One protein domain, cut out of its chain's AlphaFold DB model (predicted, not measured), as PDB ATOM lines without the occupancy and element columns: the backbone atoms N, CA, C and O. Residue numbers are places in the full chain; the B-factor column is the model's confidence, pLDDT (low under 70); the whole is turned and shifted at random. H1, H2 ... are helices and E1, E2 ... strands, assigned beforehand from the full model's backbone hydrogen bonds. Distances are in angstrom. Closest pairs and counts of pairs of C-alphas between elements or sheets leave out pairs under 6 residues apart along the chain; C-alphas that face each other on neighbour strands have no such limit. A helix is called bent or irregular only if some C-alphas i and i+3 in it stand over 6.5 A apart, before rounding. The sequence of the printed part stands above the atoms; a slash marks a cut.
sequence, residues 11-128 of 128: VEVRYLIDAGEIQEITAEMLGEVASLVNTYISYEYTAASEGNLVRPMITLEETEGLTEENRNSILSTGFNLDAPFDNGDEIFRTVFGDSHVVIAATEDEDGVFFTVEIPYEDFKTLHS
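AT A GLANCE: This is residues 11 to 128 of the 128 residues of an uncharacterized protein of Salimicrobium sp. WN024 (UniProt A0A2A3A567). A long hairpin, E2 and E3, crosses a smaller three-stranded sheet, the two sheets only partly face to face. H3 packs on E3 near the middle, while the later part of kinked H1 and H2 lie together toward one end of the hairpin; H4 is at the other end of the domain, beside E1. The 118 printed residues have four named helices and five named strands, in the order E1 H1 E2 E3 H2 H3 E4 E5 H4, and are mixed in class. Both sheets, E1 - E5 - E4 and E2 - E3, are antiparallel. The whole is compact, radius of gyration of the C-alphas 15.0 A, spanning 48 by 32 by 28 A.

IN THESE COORDINATES: E1, residues 12 to 18, begins at C-alpha (322.550, 451.869, 329.417). H1 is 19 to 36, 19.2 A; E2 37 to 48, 31.9 A; E3 51 to 62, 34.6 A; H2 68 to 76; H3 84 to 96, 18.1 A; E4 101 to 107; E5 112 to 119, 23.2 A; H4 120 to 126, ending at C-alpha (335.097, 456.429, 328.411).

HOW THE PARTS SIT: The sheets form a sandwich, two sheets face to face, strands at 53 degrees; the closest C-alphas of E3 and E4, Val 54 and Val 102, are 5.4 A apart. Within hydrogen-bond range are N 15 and O 116, 2.8 A, across the antiparallel neighbours E1 and E5; N 103 and O 115, 2.9 A, across the hairpin E4 and E5; and N 42 and O 57, 2.9 A, across the hairpin E2 and E3. Closest C-alphas of E3 and H3 are Met 57 and Phe 85, 4.6 A. H1 is irregular, C-alphas 29 and 32 being 9.1 A apart, with a kink of 110 degrees near residue 30; its residues 30 to 36 alone touch H2, closest C-alphas Val 33 and Ile 74, 6.4 A. H4 only grazes the three-stranded sheet with residues 120 to 123, closest C-alphas to E1 Tyr 120 and Glu 12, 4.7 A. Every O i to N i+4 pair is within hydrogen-bond range in H2, H3 and H4, and 9 of 14 in H1.

THE WHOLE: The farthest C-alphas, Val 11 and Gly 65, are 48.8 A apart. The printed part has no cut and no long link. Residues 47 to 51 and 126 to 128 have pLDDT under 70.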
ATOM      1  N   VAL A  11     320.566 451.680 325.719       78.25
ATOM      2  CA  VAL A  11     320.350 452.939 326.450       78.25
ATOM      3  C   VAL A  11     321.375 453.064 327.577       78.25
ATOM      4  O   VAL A  11     321.963 454.125 327.759       78.25
ATOM      5  N   GLU A  12     321.660 451.953 328.258       82.25
ATOM      6  CA  GLU A  12     322.550 451.869 329.417       82.25
ATOM      7  C   GLU A  12     323.452 450.632 329.331       82.25
ATOM      8  O   GLU A  12     323.107 449.620 328.706       82.25
ATOM      9  N   VAL A  13     324.607 450.717 329.986       86.06
ATOM     10  CA  VAL A  13     325.558 449.623 330.196       86.06
ATOM     11  C   VAL A  13     325.655 449.347 331.687       86.06
ATOM     12  O   VAL A  13     325.727 450.276 332.487       86.06
ATOM     13  N   ARG A  14     325.671 448.061 332.048       90.56
ATOM     14  CA  ARG A  14     325.813 447.605 333.432       90.56
ATOM     15  C   ARG A  14     327.219 447.096 333.692       90.56
ATOM     16  O   ARG A  14     327.700 446.237 332.954       90.56
ATOM     17  N   TYR A  15     327.809 447.581 334.773       89.50
ATOM     18  CA  TYR A  15     329.056 447.106 335.346       89.50
ATOM     19  C   TYR A  15     328.791 446.396 336.662       89.50
ATOM     20  O   TYR A  15     327.863 446.739 337.396       89.50
ATOM     21  N   LEU A  16     329.627 445.405 336.936       91.25
ATOM     22  CA  LEU A  16     329.764 444.798 338.247       91.25
ATOM     23  C   LEU A  16     331.166 445.143 338.724       91.25
ATOM     24  O   LEU A  16     332.109 444.941 337.965       91.25
ATOM     25  N   ILE A  17     331.262 445.692 339.927       92.06
ATOM     26  CA  ILE A  17     332.528 446.011 340.580       92.06
ATOM     27  C   ILE A  17     332.487 445.467 341.999       92.06
ATOM     28  O   ILE A  17     331.484 445.637 342.702       92.06
ATOM     29  N   ASP A  18     333.545 444.776 342.396       92.69
ATOM     30  CA  ASP A  18     333.643 444.189 343.727       92.69
ATOM     31  C   ASP A  18     334.387 445.097 344.716       92.69
ATOM     32  O   ASP A  18     335.021 446.093 344.357       92.69
ATOM     33  N   ALA A  19     334.260 444.787 346.004       90.69
ATOM     34  CA  ALA A  19     334.904 445.550 347.063       90.69
ATOM     35  C   ALA A  19     336.440 445.483 346.992       90.69
ATOM     36  O   ALA A  19     337.100 446.444 347.384       90.69
ATOM     37  N   GLY A  20     337.018 444.392 346.487       91.38
ATOM     38  CA  GLY A  20     338.459 444.274 346.282       91.38
ATOM     39  C   GLY A  20     338.956 445.263 345.228       91.38
ATOM     40  O   GLY A  20     339.875 446.033 345.500       91.38
ATOM     41  N   GLU A  21     338.286 445.332 344.078       92.38
ATOM     42  CA  GLU A  21     338.574 446.307 343.021       92.38
ATOM     43  C   GLU A  21     338.444 447.746 343.542       92.38
ATOM     44  O   GLU A  21     339.307 448.589 343.292       92.38
ATOM     45  N   ILE A  22     337.410 448.038 344.338       93.38
ATOM     46  CA  ILE A  22     337.250 449.361 344.959       93.38
ATOM     47  C   ILE A  22     338.392 449.653 345.943       93.38
ATOM     48  O   ILE A  22     338.871 450.788 345.983       93.38
ATOM     49  N   GLN A  23     338.856 448.676 346.731       93.31
ATOM     50  CA  GLN A  23     340.002 448.861 347.632       93.31
ATOM     51  C   GLN A  23     341.283 449.173 346.858       93.31
ATOM     52  O   GLN A  23     342.022 450.075 347.257       93.31
ATOM     53  N   GLU A  24     341.531 448.471 345.752       94.31
ATOM     54  CA  GLU A  24     342.681 448.718 344.882       94.31
ATOM     55  C   GLU A  24     342.633 450.136 344.299       94.31
ATOM     56  O   GLU A  24     343.591 450.893 344.456       94.31
ATOM     57  N   ILE A  25     341.487 450.548 343.749       94.50
ATOM     58  CA  ILE A  25     341.284 451.900 343.205       94.50
ATOM     59  C   ILE A  25     341.453 452.964 344.297       94.50
ATOM     60  O   ILE A  25     342.115 453.980 344.084       94.50
ATOM     61  N   THR A  26     340.904 452.727 345.492       94.50
ATOM     62  CA  THR A  26     341.057 453.643 346.634       94.50
ATOM     63  C   THR A  26     342.533 453.816 346.991       94.50
ATOM     64  O   THR A  26     342.997 454.940 347.186       94.50
ATOM     65  N   ALA A  27     343.289 452.718 347.048       95.00
ATOM     66  CA  ALA A  27     344.716 452.750 347.342       95.00
ATOM     67  C   ALA A  27     345.515 453.474 346.247       95.00
ATOM     68  O   ALA A  27     346.409 454.258 346.568       95.00
ATOM     69  N   GLU A  28     345.176 453.271 344.971       95.44
ATOM     70  CA  GLU A  28     345.792 453.989 343.851       95.44
ATOM     71  C   GLU A  28     345.551 455.500 343.934       95.44
ATOM     72  O   GLU A  28     346.491 456.280 343.774       95.44
ATOM     73  N   MET A  29     344.321 455.924 344.242       94.00
ATOM     74  CA  MET A  29     343.985 457.345 344.368       94.00
ATOM     75  C   MET A  29     344.606 457.990 345.619       94.00
ATOM     76  O   MET A  29     345.014 459.151 345.576       94.00
ATOM     77  N   LEU A  30     344.714 457.254 346.730       93.44
ATOM     78  CA  LEU A  30     345.416 457.707 347.937       93.44
ATOM     79  C   LEU A  30     346.941 457.771 347.739       93.44
ATOM     80  O   LEU A  30     347.615 458.555 348.406       93.44
ATOM     81  N   GLY A  31     347.511 456.969 346.840       93.12
ATOM     82  CA  GLY A  31     348.941 456.982 346.546       93.12
ATOM     83  C   GLY A  31     349.804 456.695 347.781       93.12
ATOM     84  O   GLY A  31     349.599 455.718 348.498       93.12
ATOM     85  N   GLU A  32     350.792 457.551 348.055       91.12
ATOM     86  CA  GLU A  32     351.758 457.340 349.149       91.12
ATOM     87  C   GLU A  32     351.102 457.304 350.541       91.12
ATOM     88  O   GLU A  32     351.591 456.615 351.444       91.12
ATOM     89  N   VAL A  33     349.964 457.988 350.713       92.06
ATOM     90  CA  VAL A  33     349.234 458.020 351.989       92.06
ATOM     91  C   VAL A  33     348.285 456.838 352.180       92.06
ATOM     92  O   VAL A  33     347.725 456.700 353.264       92.06
ATOM     93  N   ALA A  34     348.148 455.939 351.197       92.44
ATOM     94  CA  ALA A  34     347.321 454.735 351.329       92.44
ATOM     95  C   ALA A  34     347.743 453.869 352.527       92.44
ATOM     96  O   ALA A  34     346.906 453.310 353.224       92.44
ATOM     97  N   SER A  35     349.048 453.819 352.821       91.25
ATOM     98  CA  SER A  35     349.599 453.073 353.964       91.25
ATOM     99  C   SER A  35     349.203 453.626 355.341       91.25
ATOM    100  O   SER A  35     349.431 452.963 356.352       91.25
ATOM    101  N   LEU A  36     348.636 454.835 355.391       91.19
ATOM    102  CA  LEU A  36     348.275 455.526 356.626       91.19
ATOM    103  C   LEU A  36     346.838 455.245 357.074       91.19
ATOM    104  O   LEU A  36     346.469 455.631 358.187       91.19
ATOM    105  N   VAL A  37     346.033 454.588 356.239       93.12
ATOM    106  CA  VAL A  37     344.621 454.314 356.507       93.12
ATOM    107  C   VAL A  37     344.250 452.882 356.138       93.12
ATOM    108  O   VAL A  37     344.759 452.316 355.177       93.12
ATOM    109  N   ASN A  38     343.320 452.303 356.886       93.19
ATOM    110  CA  ASN A  38     342.617 451.090 356.494       93.19
ATOM    111  C   ASN A  38     341.331 451.478 355.765       93.19
ATOM    112  O   ASN A  38     340.600 452.358 356.215       93.19
ATOM    113  N   THR A  39     341.048 450.812 354.648       93.62
ATOM    114  CA  THR A  39     339.866 451.100 353.825       93.62
ATOM    115  C   THR A  39     338.792 450.045 354.052       93.62
ATOM    116  O   THR A  39     339.023 448.855 353.827       93.62
ATOM    117  N   TYR A  40     337.598 450.490 354.434       93.75
ATOM    118  CA  TYR A  40     336.416 449.647 354.583       93.75
ATOM    119  C   TYR A  40     335.310 450.117 353.654       93.75
ATOM    120  O   TYR A  40     335.017 451.312 353.574       93.75
ATOM    121  N   ILE A  41     334.675 449.161 352.987       93.19
ATOM    122  CA  ILE A  41     333.609 449.429 352.030       93.19
ATOM    123  C   ILE A  41     332.296 448.933 352.612       93.19
ATOM    124  O   ILE A  41     332.168 447.777 353.016       93.19
ATOM    125  N   SER A  42     331.320 449.824 352.645       92.62
ATOM    126  CA  SER A  42     329.941 449.538 353.018       92.62
ATOM    127  C   SER A  42     329.002 450.295 352.084       92.62
ATOM    128  O   SER A  42     329.433 450.910 351.108       92.62
ATOM    129  N   TYR A  43     327.701 450.236 352.341       93.44
ATOM    130  CA  TYR A  43     326.714 450.946 351.542       93.44
ATOM    131  C   TYR A  43     325.436 451.182 352.335       93.44
ATOM    132  O   TYR A  43     325.137 450.469 353.293       93.44
ATOM    133  N   GLU A  44     324.654 452.158 351.889       92.19
ATOM    134  CA  GLU A  44     323.301 452.380 352.380       92.19
ATOM    135  C   GLU A  44     322.300 452.442 351.229       92.19
ATOM    136  O   GLU A  44     322.599 452.911 350.131       92.19
ATOM    137  N   TYR A  45     321.077 451.986 351.499       89.00
ATOM    138  CA  TYR A  45     319.952 452.202 350.598       89.00
ATOM    139  C   TYR A  45     319.324 453.561 350.886       89.00
ATOM    140  O   TYR A  45     318.804 453.812 351.974       89.00
ATOM    141  N   THR A  46     319.327 454.424 349.881       82.88
ATOM    142  CA  THR A  46     318.652 455.716 349.917       82.88
ATOM    143  C   THR A  46     317.277 455.591 349.273       82.88
ATOM    144  O   THR A  46     317.101 454.961 348.227       82.88
ATOM    145  N   ALA A  47     316.268 456.175 349.918       69.69
ATOM    146  CA  ALA A  47     314.927 456.228 349.358       69.69
ATOM    147  C   ALA A  47     314.898 457.279 348.240       69.69
ATOM    148  O   ALA A  47     314.842 458.478 348.520       69.69
ATOM    149  N   ALA A  48     314.935 456.838 346.982       62.69
ATOM    150  CA  ALA A  48     314.725 457.707 345.832       62.69
ATOM    151  C   ALA A  48     313.278 457.597 345.332       62.69
ATOM    152  O   ALA A  48     312.564 456.626 345.589       62.69
ATOM    153  N   SER A  49     312.828 458.613 344.594       55.25
ATOM    154  CA  SER A  49     311.477 458.660 344.021       55.25
ATOM    155  C   SER A  49     311.187 457.530 343.023       55.25
ATOM    156  O   SER A  49     310.019 457.250 342.766       55.25
ATOM    157  N   GLU A  50     312.223 456.863 342.500       56.06
ATOM    158  CA  GLU A  50     312.129 455.779 341.510       56.06
ATOM    159  C   GLU A  50     312.805 454.470 341.970       56.06
ATOM    160  O   GLU A  50     313.301 453.695 341.161       56.06
ATOM    161  N   GLY A  51     312.797 454.189 343.277       59.75
ATOM    162  CA  GLY A  51     313.326 452.944 343.844       59.75
ATOM    163  C   GLY A  51     314.362 453.177 344.939       59.75
ATOM    164  O   GLY A  51     314.656 454.313 345.308       59.75
ATOM    165  N   ASN A  52     314.899 452.090 345.492       70.69
ATOM    166  CA  ASN A  52     316.008 452.180 346.436       70.69
ATOM    167  C   ASN A  52     317.300 452.344 345.631       70.69
ATOM    168  O   ASN A  52     317.698 451.408 344.942       70.69
ATOM    169  N   LEU A  53     317.934 453.513 345.711       84.38
ATOM    170  CA  LEU A  53     319.277 453.707 345.166       84.38
ATOM    171  C   LEU A  53     320.299 453.257 346.197       84.38
ATOM    172  O   LEU A  53     320.109 453.459 347.398       84.38
ATOM    173  N   VAL A  54     321.390 452.668 345.733       91.56
ATOM    174  CA  VAL A  54     322.502 452.301 346.605       91.56
ATOM    175  C   VAL A  54     323.482 453.456 346.627       91.56
ATOM    176  O   VAL A  54     323.858 453.970 345.580       91.56
ATOM    177  N   ARG A  55     323.905 453.866 347.819       92.50
ATOM    178  CA  ARG A  55     324.988 454.829 347.980       92.50
ATOM    179  C   ARG A  55     326.189 454.129 348.618       92.50
ATOM    180  O   ARG A  55     326.087 453.729 349.783       92.50
ATOM    181  N   PRO A  56     327.288 453.933 347.872       93.25
ATOM    182  CA  PRO A  56     328.516 453.363 348.409       93.25
ATOM    183  C   PRO A  56     329.116 454.247 349.504       93.25
ATOM    184  O   PRO A  56     329.007 455.472 349.477       93.25
ATOM    185  N   MET A  57     329.771 453.612 350.466       94.94
ATOM    186  CA  MET A  57     330.488 454.258 351.557       94.94
ATOM    187  C   MET A  57     331.899 453.705 351.619       94.94
ATOM    188  O   MET A  57     332.090 452.493 351.713       94.94
ATOM    189  N   ILE A  58     332.879 454.600 351.621       95.81
ATOM    190  CA  ILE A  58     334.293 454.244 351.679       95.81
ATOM    191  C   ILE A  58     334.880 454.913 352.913       95.81
ATOM    192  O   ILE A  58     335.173 456.109 352.938       95.81
ATOM    193  N   THR A  59     334.969 454.122 353.976       96.00
ATOM    194  CA  THR A  59     335.440 454.563 355.285       96.00
ATOM    195  C   THR A  59     336.942 454.372 355.364       96.00
ATOM    196  O   THR A  59     337.445 453.270 355.151       96.00
ATOM    197  N   LEU A  60     337.641 455.451 355.699       94.38
ATOM    198  CA  LEU A  60     339.077 455.450 355.920       94.38
ATOM    199  C   LEU A  60     339.329 455.512 357.426       94.38
ATOM    200  O   LEU A  60     339.069 456.528 358.064       94.38
ATOM    201  N   GLU A  61     339.804 454.414 358.001       92.75
ATOM    202  CA  GLU A  61     340.178 454.350 359.412       92.75
ATOM    203  C   GLU A  61     341.669 454.641 359.561       92.75
ATOM    204  O   GLU A  61     342.504 454.047 358.883       92.75
ATOM    205  N   GLU A  62     342.019 455.554 360.456       90.00
ATOM    206  CA  GLU A  62     343.405 455.961 360.669       90.00
ATOM    207  C   GLU A  62     344.237 454.824 361.270       90.00
ATOM    208  O   GLU A  62     343.836 454.177 362.239       90.00
ATOM    209  N   THR A  63     345.442 454.627 360.743       85.44
ATOM    210  CA  THR A  63     346.460 453.819 361.427       85.44
ATOM    211  C   THR A  63     347.098 454.630 362.565       85.44
ATOM    212  O   THR A  63     347.082 455.865 362.557       85.44
ATOM    213  N   GLU A  64     347.624 453.956 363.597       79.44
ATOM    214  CA  GLU A  64     348.179 454.635 364.777       79.44
ATOM    215  C   GLU A  64     349.228 455.699 364.399       79.44
ATOM    216  O   GLU A  64     350.185 455.429 363.675       79.44
ATOM    217  N   GLY A  65     349.088 456.909 364.955       77.25
ATOM    218  CA  GLY A  65     350.082 457.978 364.807       77.25
ATOM    219  C   GLY A  65     349.861 458.939 363.633       77.25
ATOM    220  O   GLY A  65     350.809 459.613 363.227       77.25
ATOM    221  N   LEU A  66     348.637 459.047 363.106       83.00
ATOM    222  CA  LEU A  66     348.306 460.010 362.055       83.00
ATOM    223  C   LEU A  66     348.511 461.467 362.526       83.00
ATOM    224  O   LEU A  66     347.873 461.935 363.471       83.00
ATOM    225  N   THR A  67     349.409 462.203 361.867       87.62
ATOM    226  CA  THR A  67     349.640 463.633 362.128       87.62
ATOM    227  C   THR A  67     348.642 464.509 361.363       87.62
ATOM    228  O   THR A  67     347.988 464.068 360.419       87.62
ATOM    229  N   GLU A  68     348.546 465.790 361.723       87.56
ATOM    230  CA  GLU A  68     347.725 466.758 360.981       87.56
ATOM    231  C   GLU A  68     348.234 466.980 359.541       87.56
ATOM    232  O   GLU A  68     347.446 467.158 358.616       87.56
ATOM    233  N   GLU A  69     349.548 466.883 359.322       88.81
ATOM    234  CA  GLU A  69     350.158 466.914 357.986       88.81
ATOM    235  C   GLU A  69     349.703 465.728 357.121       88.81
ATOM    236  O   GLU A  69     349.342 465.906 355.955       88.81
ATOM    237  N   ASN A  70     349.623 464.533 357.713       89.44
ATOM    238  CA  ASN A  70     349.119 463.339 357.036       89.44
ATOM    239  C   ASN A  70     347.632 463.478 356.683       89.44
ATOM    240  O   ASN A  70     347.235 463.155 355.566       89.44
ATOM    241  N   ARG A  71     346.814 464.024 357.596       89.25
ATOM    242  CA  ARG A  71     345.389 464.308 357.337       89.25
ATOM    243  C   ARG A  71     345.203 465.274 356.169       89.25
ATOM    244  O   ARG A  71     344.378 465.024 355.296       89.25
ATOM    245  N   ASN A  72     345.995 466.344 356.118       91.31
ATOM    246  CA  ASN A  72     345.957 467.294 355.003       91.31
ATOM    247  C   ASN A  72     346.395 466.654 353.681       91.31
ATOM    248  O   ASN A  72     345.846 466.980 352.630       91.31
ATOM    249  N   SER A  73     347.352 465.728 353.734       92.00
ATOM    250  CA  SER A  73     347.797 464.983 352.555       92.00
ATOM    251  C   SER A  73     346.687 464.068 352.022       92.00
ATOM    252  O   SER A  73     346.439 464.074 350.822       92.00
ATOM    253  N   ILE A  74     345.945 463.378 352.897       91.88
ATOM    254  CA  ILE A  74     344.755 462.594 352.513       91.88
ATOM    255  C   ILE A  74     343.665 463.499 351.922       91.88
ATOM    256  O   ILE A  74     343.141 463.218 350.854       91.88
ATOM    257  N   LEU A  75     343.373 464.643 352.545       92.56
ATOM    258  CA  LEU A  75     342.400 465.600 351.998       92.56
ATOM    259  C   LEU A  75     342.786 466.106 350.602       92.56
ATOM    260  O   LEU A  75     341.916 466.366 349.772       92.56
ATOM    261  N   SER A  76     344.085 466.227 350.319       91.81
ATOM    262  CA  SER A  76     344.568 466.676 349.011       91.81
ATOM    263  C   SER A  76     344.332 465.671 347.878       91.81
ATOM    264  O   SER A  76     344.314 466.082 346.719       91.81
ATOM    265  N   THR A  77     344.106 464.389 348.192       89.94
ATOM    266  CA  THR A  77     343.764 463.359 347.196       89.94
ATOM    267  C   THR A  77     342.264 463.304 346.889       89.94
ATOM    268  O   THR A  77     341.839 462.498 346.069       89.94
ATOM    269  N   GLY A  78     341.458 464.169 347.521       89.62
ATOM    270  CA  GLY A  78     340.001 464.204 347.376       89.62
ATOM    271  C   GLY A  78     339.251 463.371 348.418       89.62
ATOM    272  O   GLY A  78     338.029 463.453 348.485       89.62
ATOM    273  N   PHE A  79     339.966 462.628 349.270       94.31
ATOM    274  CA  PHE A  79     339.369 461.796 350.312       94.31
ATOM    275  C   PHE A  79     339.244 462.511 351.650       94.31
ATOM    276  O   PHE A  79     340.112 463.273 352.062       94.31
ATOM    277  N   ASN A  80     338.191 462.189 352.389       92.81
ATOM    278  CA  ASN A  80     337.935 462.720 353.714       92.81
ATOM    279  C   ASN A  80     337.629 461.589 354.705       92.81
ATOM    280  O   ASN A  80     336.704 460.801 354.511       92.81
ATOM    281  N   LEU A  81     338.393 461.542 355.797       91.19
ATOM    282  CA  LEU A  81     338.255 460.557 356.875       91.19
ATOM    283  C   LEU A  81     336.852 460.577 357.514       91.19
ATOM    284  O   LEU A  81     336.344 459.536 357.918       91.19
ATOM    285  N   ASP A  82     336.202 461.744 357.546       92.56
ATOM    286  CA  ASP A  82     334.902 461.950 358.194       92.56
ATOM    287  C   ASP A  82     333.709 461.922 357.212       92.56
ATOM    288  O   ASP A  82     332.562 462.082 357.635       92.56
ATOM    289  N   ALA A  83     333.943 461.735 355.905       94.44
ATOM    290  CA  ALA A  83     332.892 461.781 354.878       94.44
ATOM    291  C   ALA A  83     332.895 460.531 353.972       94.44
ATOM    292  O   ALA A  83     333.194 460.614 352.779       94.44
ATOM    293  N   PRO A  84     332.519 459.353 354.507       95.00
ATOM    294  CA  PRO A  84     332.620 458.086 353.782       95.00
ATOM    295  C   PRO A  84     331.759 458.024 352.516       95.00
ATOM    296  O   PRO A  84     332.123 457.352 351.554       95.00
ATOM    297  N   PHE A  85     330.623 458.721 352.490       94.94
ATOM    298  CA  PHE A  85     329.796 458.798 351.289       94.94
ATOM    299  C   PHE A  85     330.432 459.639 350.186       94.94
ATOM    300  O   PHE A  85     330.363 459.257 349.027       94.94
ATOM    301  N   ASP A  86     331.059 460.760 350.542       95.00
ATOM    302  CA  ASP A  86     331.699 461.636 349.561       95.00
ATOM    303  C   ASP A  86     332.898 460.916 348.925       95.00
ATOM    304  O   ASP A  86     333.093 460.997 347.717       95.00
ATOM    305  N   ASN A  87     333.626 460.114 349.714       95.56
ATOM    306  CA  ASN A  87     334.669 459.213 349.214       95.56
ATOM    307  C   ASN A  87     334.113 458.175 348.226       95.56
ATOM    308  O   ASN A  87     334.720 457.913 347.189       95.56
ATOM    309  N   GLY A  88     332.958 457.581 348.553       94.12
ATOM    310  CA  GLY A  88     332.242 456.660 347.669       94.12
ATOM    311  C   GLY A  88     331.865 457.320 346.345       94.12
ATOM    312  O   GLY A  88     332.199 456.809 345.278       94.12
ATOM    313  N   ASP A  89     331.233 458.490 346.418       93.12
ATOM    314  CA  ASP A  89     330.815 459.258 345.249       93.12
ATOM    315  C   ASP A  89     332.022 459.680 344.388       93.12
ATOM    316  O   ASP A  89     331.922 459.687 343.162       93.12
ATOM    317  N   GLU A  90     333.161 460.019 344.999       93.75
ATOM    318  CA  GLU A  90     334.388 460.402 344.290       93.75
ATOM    319  C   GLU A  90     335.000 459.226 343.520       93.75
ATOM    320  O   GLU A  90     335.346 459.370 342.344       93.75
ATOM    321  N   ILE A  91     335.076 458.044 344.138       93.94
ATOM    322  CA  ILE A  91     335.595 456.842 343.474       93.94
ATOM    323  C   ILE A  91     334.704 456.445 342.306       93.94
ATOM    324  O   ILE A  91     335.186 456.297 341.183       93.94
ATOM    325  N   PHE A  92     333.397 456.314 342.530       93.69
ATOM    326  CA  PHE A  92     332.500 455.861 341.469       93.69
ATOM    327  C   PHE A  92     332.414 456.880 340.327       93.69
ATOM    328  O   PHE A  92     332.367 456.484 339.165       93.69
ATOM    329  N   ARG A  93     332.496 458.184 340.618       92.56
ATOM    330  CA  ARG A  93     332.602 459.225 339.587       92.56
ATOM    331  C   ARG A  93     333.904 459.128 338.797       92.56
ATOM    332  O   ARG A  93     333.879 459.281 337.580       92.56
ATOM    333  N   THR A  94     335.022 458.850 339.461       90.19
ATOM    334  CA  THR A  94     336.328 458.690 338.805       90.19
ATOM    335  C   THR A  94     336.333 457.495 337.850       90.19
ATOM    336  O   THR A  94     336.865 457.590 336.746       90.19
ATOM    337  N   VAL A  95     335.713 456.384 338.252       90.19
ATOM    338  CA  VAL A  95     335.711 455.132 337.482       90.19
ATOM    339  C   VAL A  95     334.652 455.134 336.376       90.19
ATOM    340  O   VAL A  95     334.913 454.687 335.259       90.19
ATOM    341  N   PHE A  96     333.450 455.628 336.675       90.00
ATOM    342  CA  PHE A  96     332.262 455.456 335.832       90.00
ATOM    343  C   PHE A  96     331.710 456.768 335.250       90.00
ATOM    344  O   PHE A  96     330.787 456.733 334.435       90.00
ATOM    345  N   GLY A  97     332.278 457.920 335.617       88.81
ATOM    346  CA  GLY A  97     331.839 459.246 335.178       88.81
ATOM    347  C   GLY A  97     330.683 459.823 336.003       88.81
ATOM    348  O   GLY A  97     330.116 459.164 336.871       88.81
ATOM    349  N   ASP A  98     330.312 461.077 335.736       89.06
ATOM    350  CA  ASP A  98     329.309 461.824 336.518       89.06
ATOM    351  C   ASP A  98     327.884 461.256 336.429       89.06
ATOM    352  O   ASP A  98     327.080 461.456 337.338       89.06
ATOM    353  N   SER A  99     327.560 460.562 335.338       89.06
ATOM    354  CA  SER A  99     326.202 460.071 335.068       89.06
ATOM    355  C   SER A  99     325.944 458.655 335.593       89.06
ATOM    356  O   SER A  99     324.923 458.061 335.244       89.06
ATOM    357  N   HIS A 100     326.870 458.075 336.361       90.81
ATOM    358  CA  HIS A 100     326.708 456.721 336.877       90.81
ATOM    359  C   HIS A 100     325.574 456.639 337.910       90.81
ATOM    360  O   HIS A 100     325.303 457.584 338.651       90.81
ATOM    361  N   VAL A 101     324.939 455.472 338.001       91.00
ATOM    362  CA  VAL A 101     323.936 455.170 339.026       91.00
ATOM    363  C   VAL A 101     324.224 453.800 339.619       91.00
ATOM    364  O   VAL A 101     324.298 452.807 338.899       91.00
ATOM    365  N   VAL A 102     324.360 453.715 340.941       92.25
ATOM    366  CA  VAL A 102     324.510 452.428 341.631       92.25
ATOM    367  C   VAL A 102     323.125 451.893 341.992       92.25
ATOM    368  O   VAL A 102     322.409 452.453 342.827       92.25
ATOM    369  N   ILE A 103     322.729 450.805 341.335       91.44
ATOM    370  CA  ILE A 103     321.352 450.287 341.384       91.44
ATOM    371  C   ILE A 103     321.175 449.089 342.313       91.44
ATOM    372  O   ILE A 103     320.051 448.770 342.698       91.44
ATOM    373  N   ALA A 104     322.261 448.407 342.667       91.38
ATOM    374  CA  ALA A 104     322.222 447.277 343.583       91.38
ATOM    375  C   ALA A 104     323.568 447.081 344.282       91.38
ATOM    376  O   ALA A 104     324.619 447.347 343.700       91.38
ATOM    377  N   ALA A 105     323.506 446.566 345.508       91.44
ATOM    378  CA  ALA A 105     324.629 446.011 346.241       91.44
ATOM    379  C   ALA A 105     324.255 444.589 346.664       91.44
ATOM    380  O   ALA A 105     323.166 444.360 347.196       91.44
ATOM    381  N   THR A 106     325.139 443.641 346.382       90.12
ATOM    382  CA  THR A 106     324.969 442.222 346.713       90.12
ATOM    383  C   THR A 106     326.153 441.789 347.558       90.12
ATOM    384  O   THR A 106     327.265 442.226 347.297       90.12
ATOM    385  N   GLU A 107     325.933 440.950 348.561       88.19
ATOM    386  CA  GLU A 107     327.001 440.431 349.420       88.19
ATOM    387  C   GLU A 107     327.165 438.931 349.190       88.19
ATOM    388  O   GLU A 107     326.168 438.200 349.153       88.19
ATOM    389  N   ASP A 108     328.408 438.475 349.061       84.50
ATOM    390  CA  ASP A 108     328.763 437.058 349.085       84.50
ATOM    391  C   ASP A 108     329.981 436.785 349.997       84.50
ATOM    392  O   ASP A 108     330.294 437.584 350.882       84.50
ATOM    393  N   GLU A 109     330.612 435.612 349.862       79.00
ATOM    394  CA  GLU A 109     331.756 435.203 350.690       79.00
ATOM    395  C   GLU A 109     333.015 436.063 350.469       79.00
ATOM    396  O   GLU A 109     333.841 436.157 351.379       79.00
ATOM    397  N   ASP A 110     333.140 436.709 349.306       73.44
ATOM    398  CA  ASP A 110     334.283 437.528 348.897       73.44
ATOM    399  C   ASP A 110     334.074 439.029 349.194       73.44
ATOM    400  O   ASP A 110     335.031 439.807 349.182       73.44
ATOM    401  N   GLY A 111     332.848 439.446 349.531       81.19
ATOM    402  CA  GLY A 111     332.535 440.804 349.983       81.19
ATOM    403  C   GLY A 111     331.311 441.420 349.304       81.19
ATOM    404  O   GLY A 111     330.378 440.729 348.901       81.19
ATOM    405  N   VAL A 112     331.290 442.756 349.233       89.38
ATOM    406  CA  VAL A 112     330.213 443.530 348.590       89.38
ATOM    407  C   VAL A 112     330.500 443.688 347.094       89.38
ATOM    408  O   VAL A 112     331.605 444.058 346.713       89.38
ATOM    409  N   PHE A 113     329.479 443.505 346.262       92.56
ATOM    410  CA  PHE A 113     329.484 443.749 344.820       92.56
ATOM    411  C   PHE A 113     328.456 444.812 344.474       92.56
ATOM    412  O   PHE A 113     327.288 444.704 344.855       92.56
ATOM    413  N   PHE A 114     328.857 445.799 343.684       93.56
ATOM    414  CA  PHE A 114     327.996 446.879 343.229       93.56
ATOM    415  C   PHE A 114     327.618 446.689 341.766       93.56
ATOM    416  O   PHE A 114     328.465 446.427 340.915       93.56
ATOM    417  N   THR A 115     326.330 446.852 341.465       93.19
ATOM    418  CA  THR A 115     325.845 446.968 340.088       93.19
ATOM    419  C   THR A 115     325.693 448.439 339.738       93.19
ATOM    420  O   THR A 115     324.888 449.140 340.355       93.19
ATOM    421  N   VAL A 116     326.448 448.888 338.739       92.06
ATOM    422  CA  VAL A 116     326.491 450.284 338.293       92.06
ATOM    423  C   VAL A 116     325.936 450.389 336.878       92.06
ATOM    424  O   VAL A 116     326.339 449.637 335.995       92.06
ATOM    425  N   GLU A 117     325.015 451.315 336.659       92.00
ATOM    426  CA  GLU A 117     324.486 451.680 335.349       92.00
ATOM    427  C   GLU A 117     325.125 452.978 334.861       92.00
ATOM    428  O   GLU A 117     325.289 453.930 335.623       92.00
ATOM    429  N   ILE A 118     325.491 453.008 333.581       89.94
ATOM    430  CA  ILE A 118     326.044 454.186 332.904       89.94
ATOM    431  C   ILE A 118     325.302 454.366 331.575       89.94
ATOM    432  O   ILE A 118     325.088 453.368 330.873       89.94
ATOM    433  N   PRO A 119     324.949 455.600 331.172       87.00
ATOM    434  CA  PRO A 119     324.423 455.867 329.838       87.00
ATOM    435  C   PRO A 119     325.353 455.328 328.742       87.00
ATOM    436  O   PRO A 119     326.571 455.506 328.787       87.00
ATOM    437  N   TYR A 120     324.791 454.687 327.715       84.06
ATOM    438  CA  TYR A 120     325.591 454.076 326.646       84.06
ATOM    439  C   TYR A 120     326.434 455.093 325.860       84.06
ATOM    440  O   TYR A 120     327.507 454.756 325.361       84.06
ATOM    441  N   GLU A 121     325.976 456.342 325.758       81.75
ATOM    442  CA  GLU A 121     326.753 457.415 325.128       81.75
ATOM    443  C   GLU A 121     328.011 457.760 325.936       81.75
ATOM    444  O   GLU A 121     329.089 457.864 325.351       81.75
ATOM    445  N   ASP A 122     327.911 457.820 327.264       80.19
ATOM    446  CA  ASP A 122     329.053 458.083 328.147       80.19
ATOM    447  C   ASP A 122     330.038 456.904 328.105       80.19
ATOM    448  O   ASP A 122     331.251 457.097 327.981       80.19
ATOM    449  N   PHE A 123     329.523 455.668 328.063       77.62
ATOM    450  CA  PHE A 123     330.343 454.469 327.863       77.62
ATOM    451  C   PHE A 123     331.201 454.541 326.592       77.62
ATOM    452  O   PHE A 123     332.387 454.212 326.636       77.62
ATOM    453  N   LYS A 124     330.635 454.983 325.460       77.94
ATOM    454  CA  LYS A 124     331.399 455.110 324.206       77.94
ATOM    455  C   LYS A 124     332.575 456.066 324.346       77.94
ATOM    456  O   LYS A 124     333.582 455.843 323.688       77.94
ATOM    457  N   THR A 125     332.428 457.113 325.156       72.94
ATOM    458  CA  THR A 125     333.467 458.131 325.357       72.94
ATOM    459  C   THR A 125     334.526 457.734 326.382       72.94
ATOM    460  O   THR A 125     335.674 458.134 326.238       72.94
ATOM    461  N   LEU A 126     334.169 456.923 327.384       66.00
ATOM    462  CA  LEU A 126     335.097 456.429 328.411       66.00
ATOM    463  C   LEU A 126     336.137 455.439 327.856       66.00
ATOM    464  O   LEU A 126     337.227 455.324 328.408       66.00
ATOM    465  N   HIS A 127     335.812 454.731 326.768       58.44
ATOM    466  CA  HIS A 127     336.636 453.645 326.203       58.44
ATOM    467  C   HIS A 127     337.188 453.932 324.795       58.44
ATOM    468  O   HIS A 127     337.625 453.008 324.104       58.44
ATOM    469  N   SER A 128     337.146 455.188 324.346       52.00
ATOM    470  CA  SER A 128     337.649 455.641 323.036       52.00
ATOM    471  C   SER A 128     338.922 456.464 323.154       52.00
ATOM    472  O   SER A 128     339.855 456.204 322.361       52.00
TER     473      SER A 128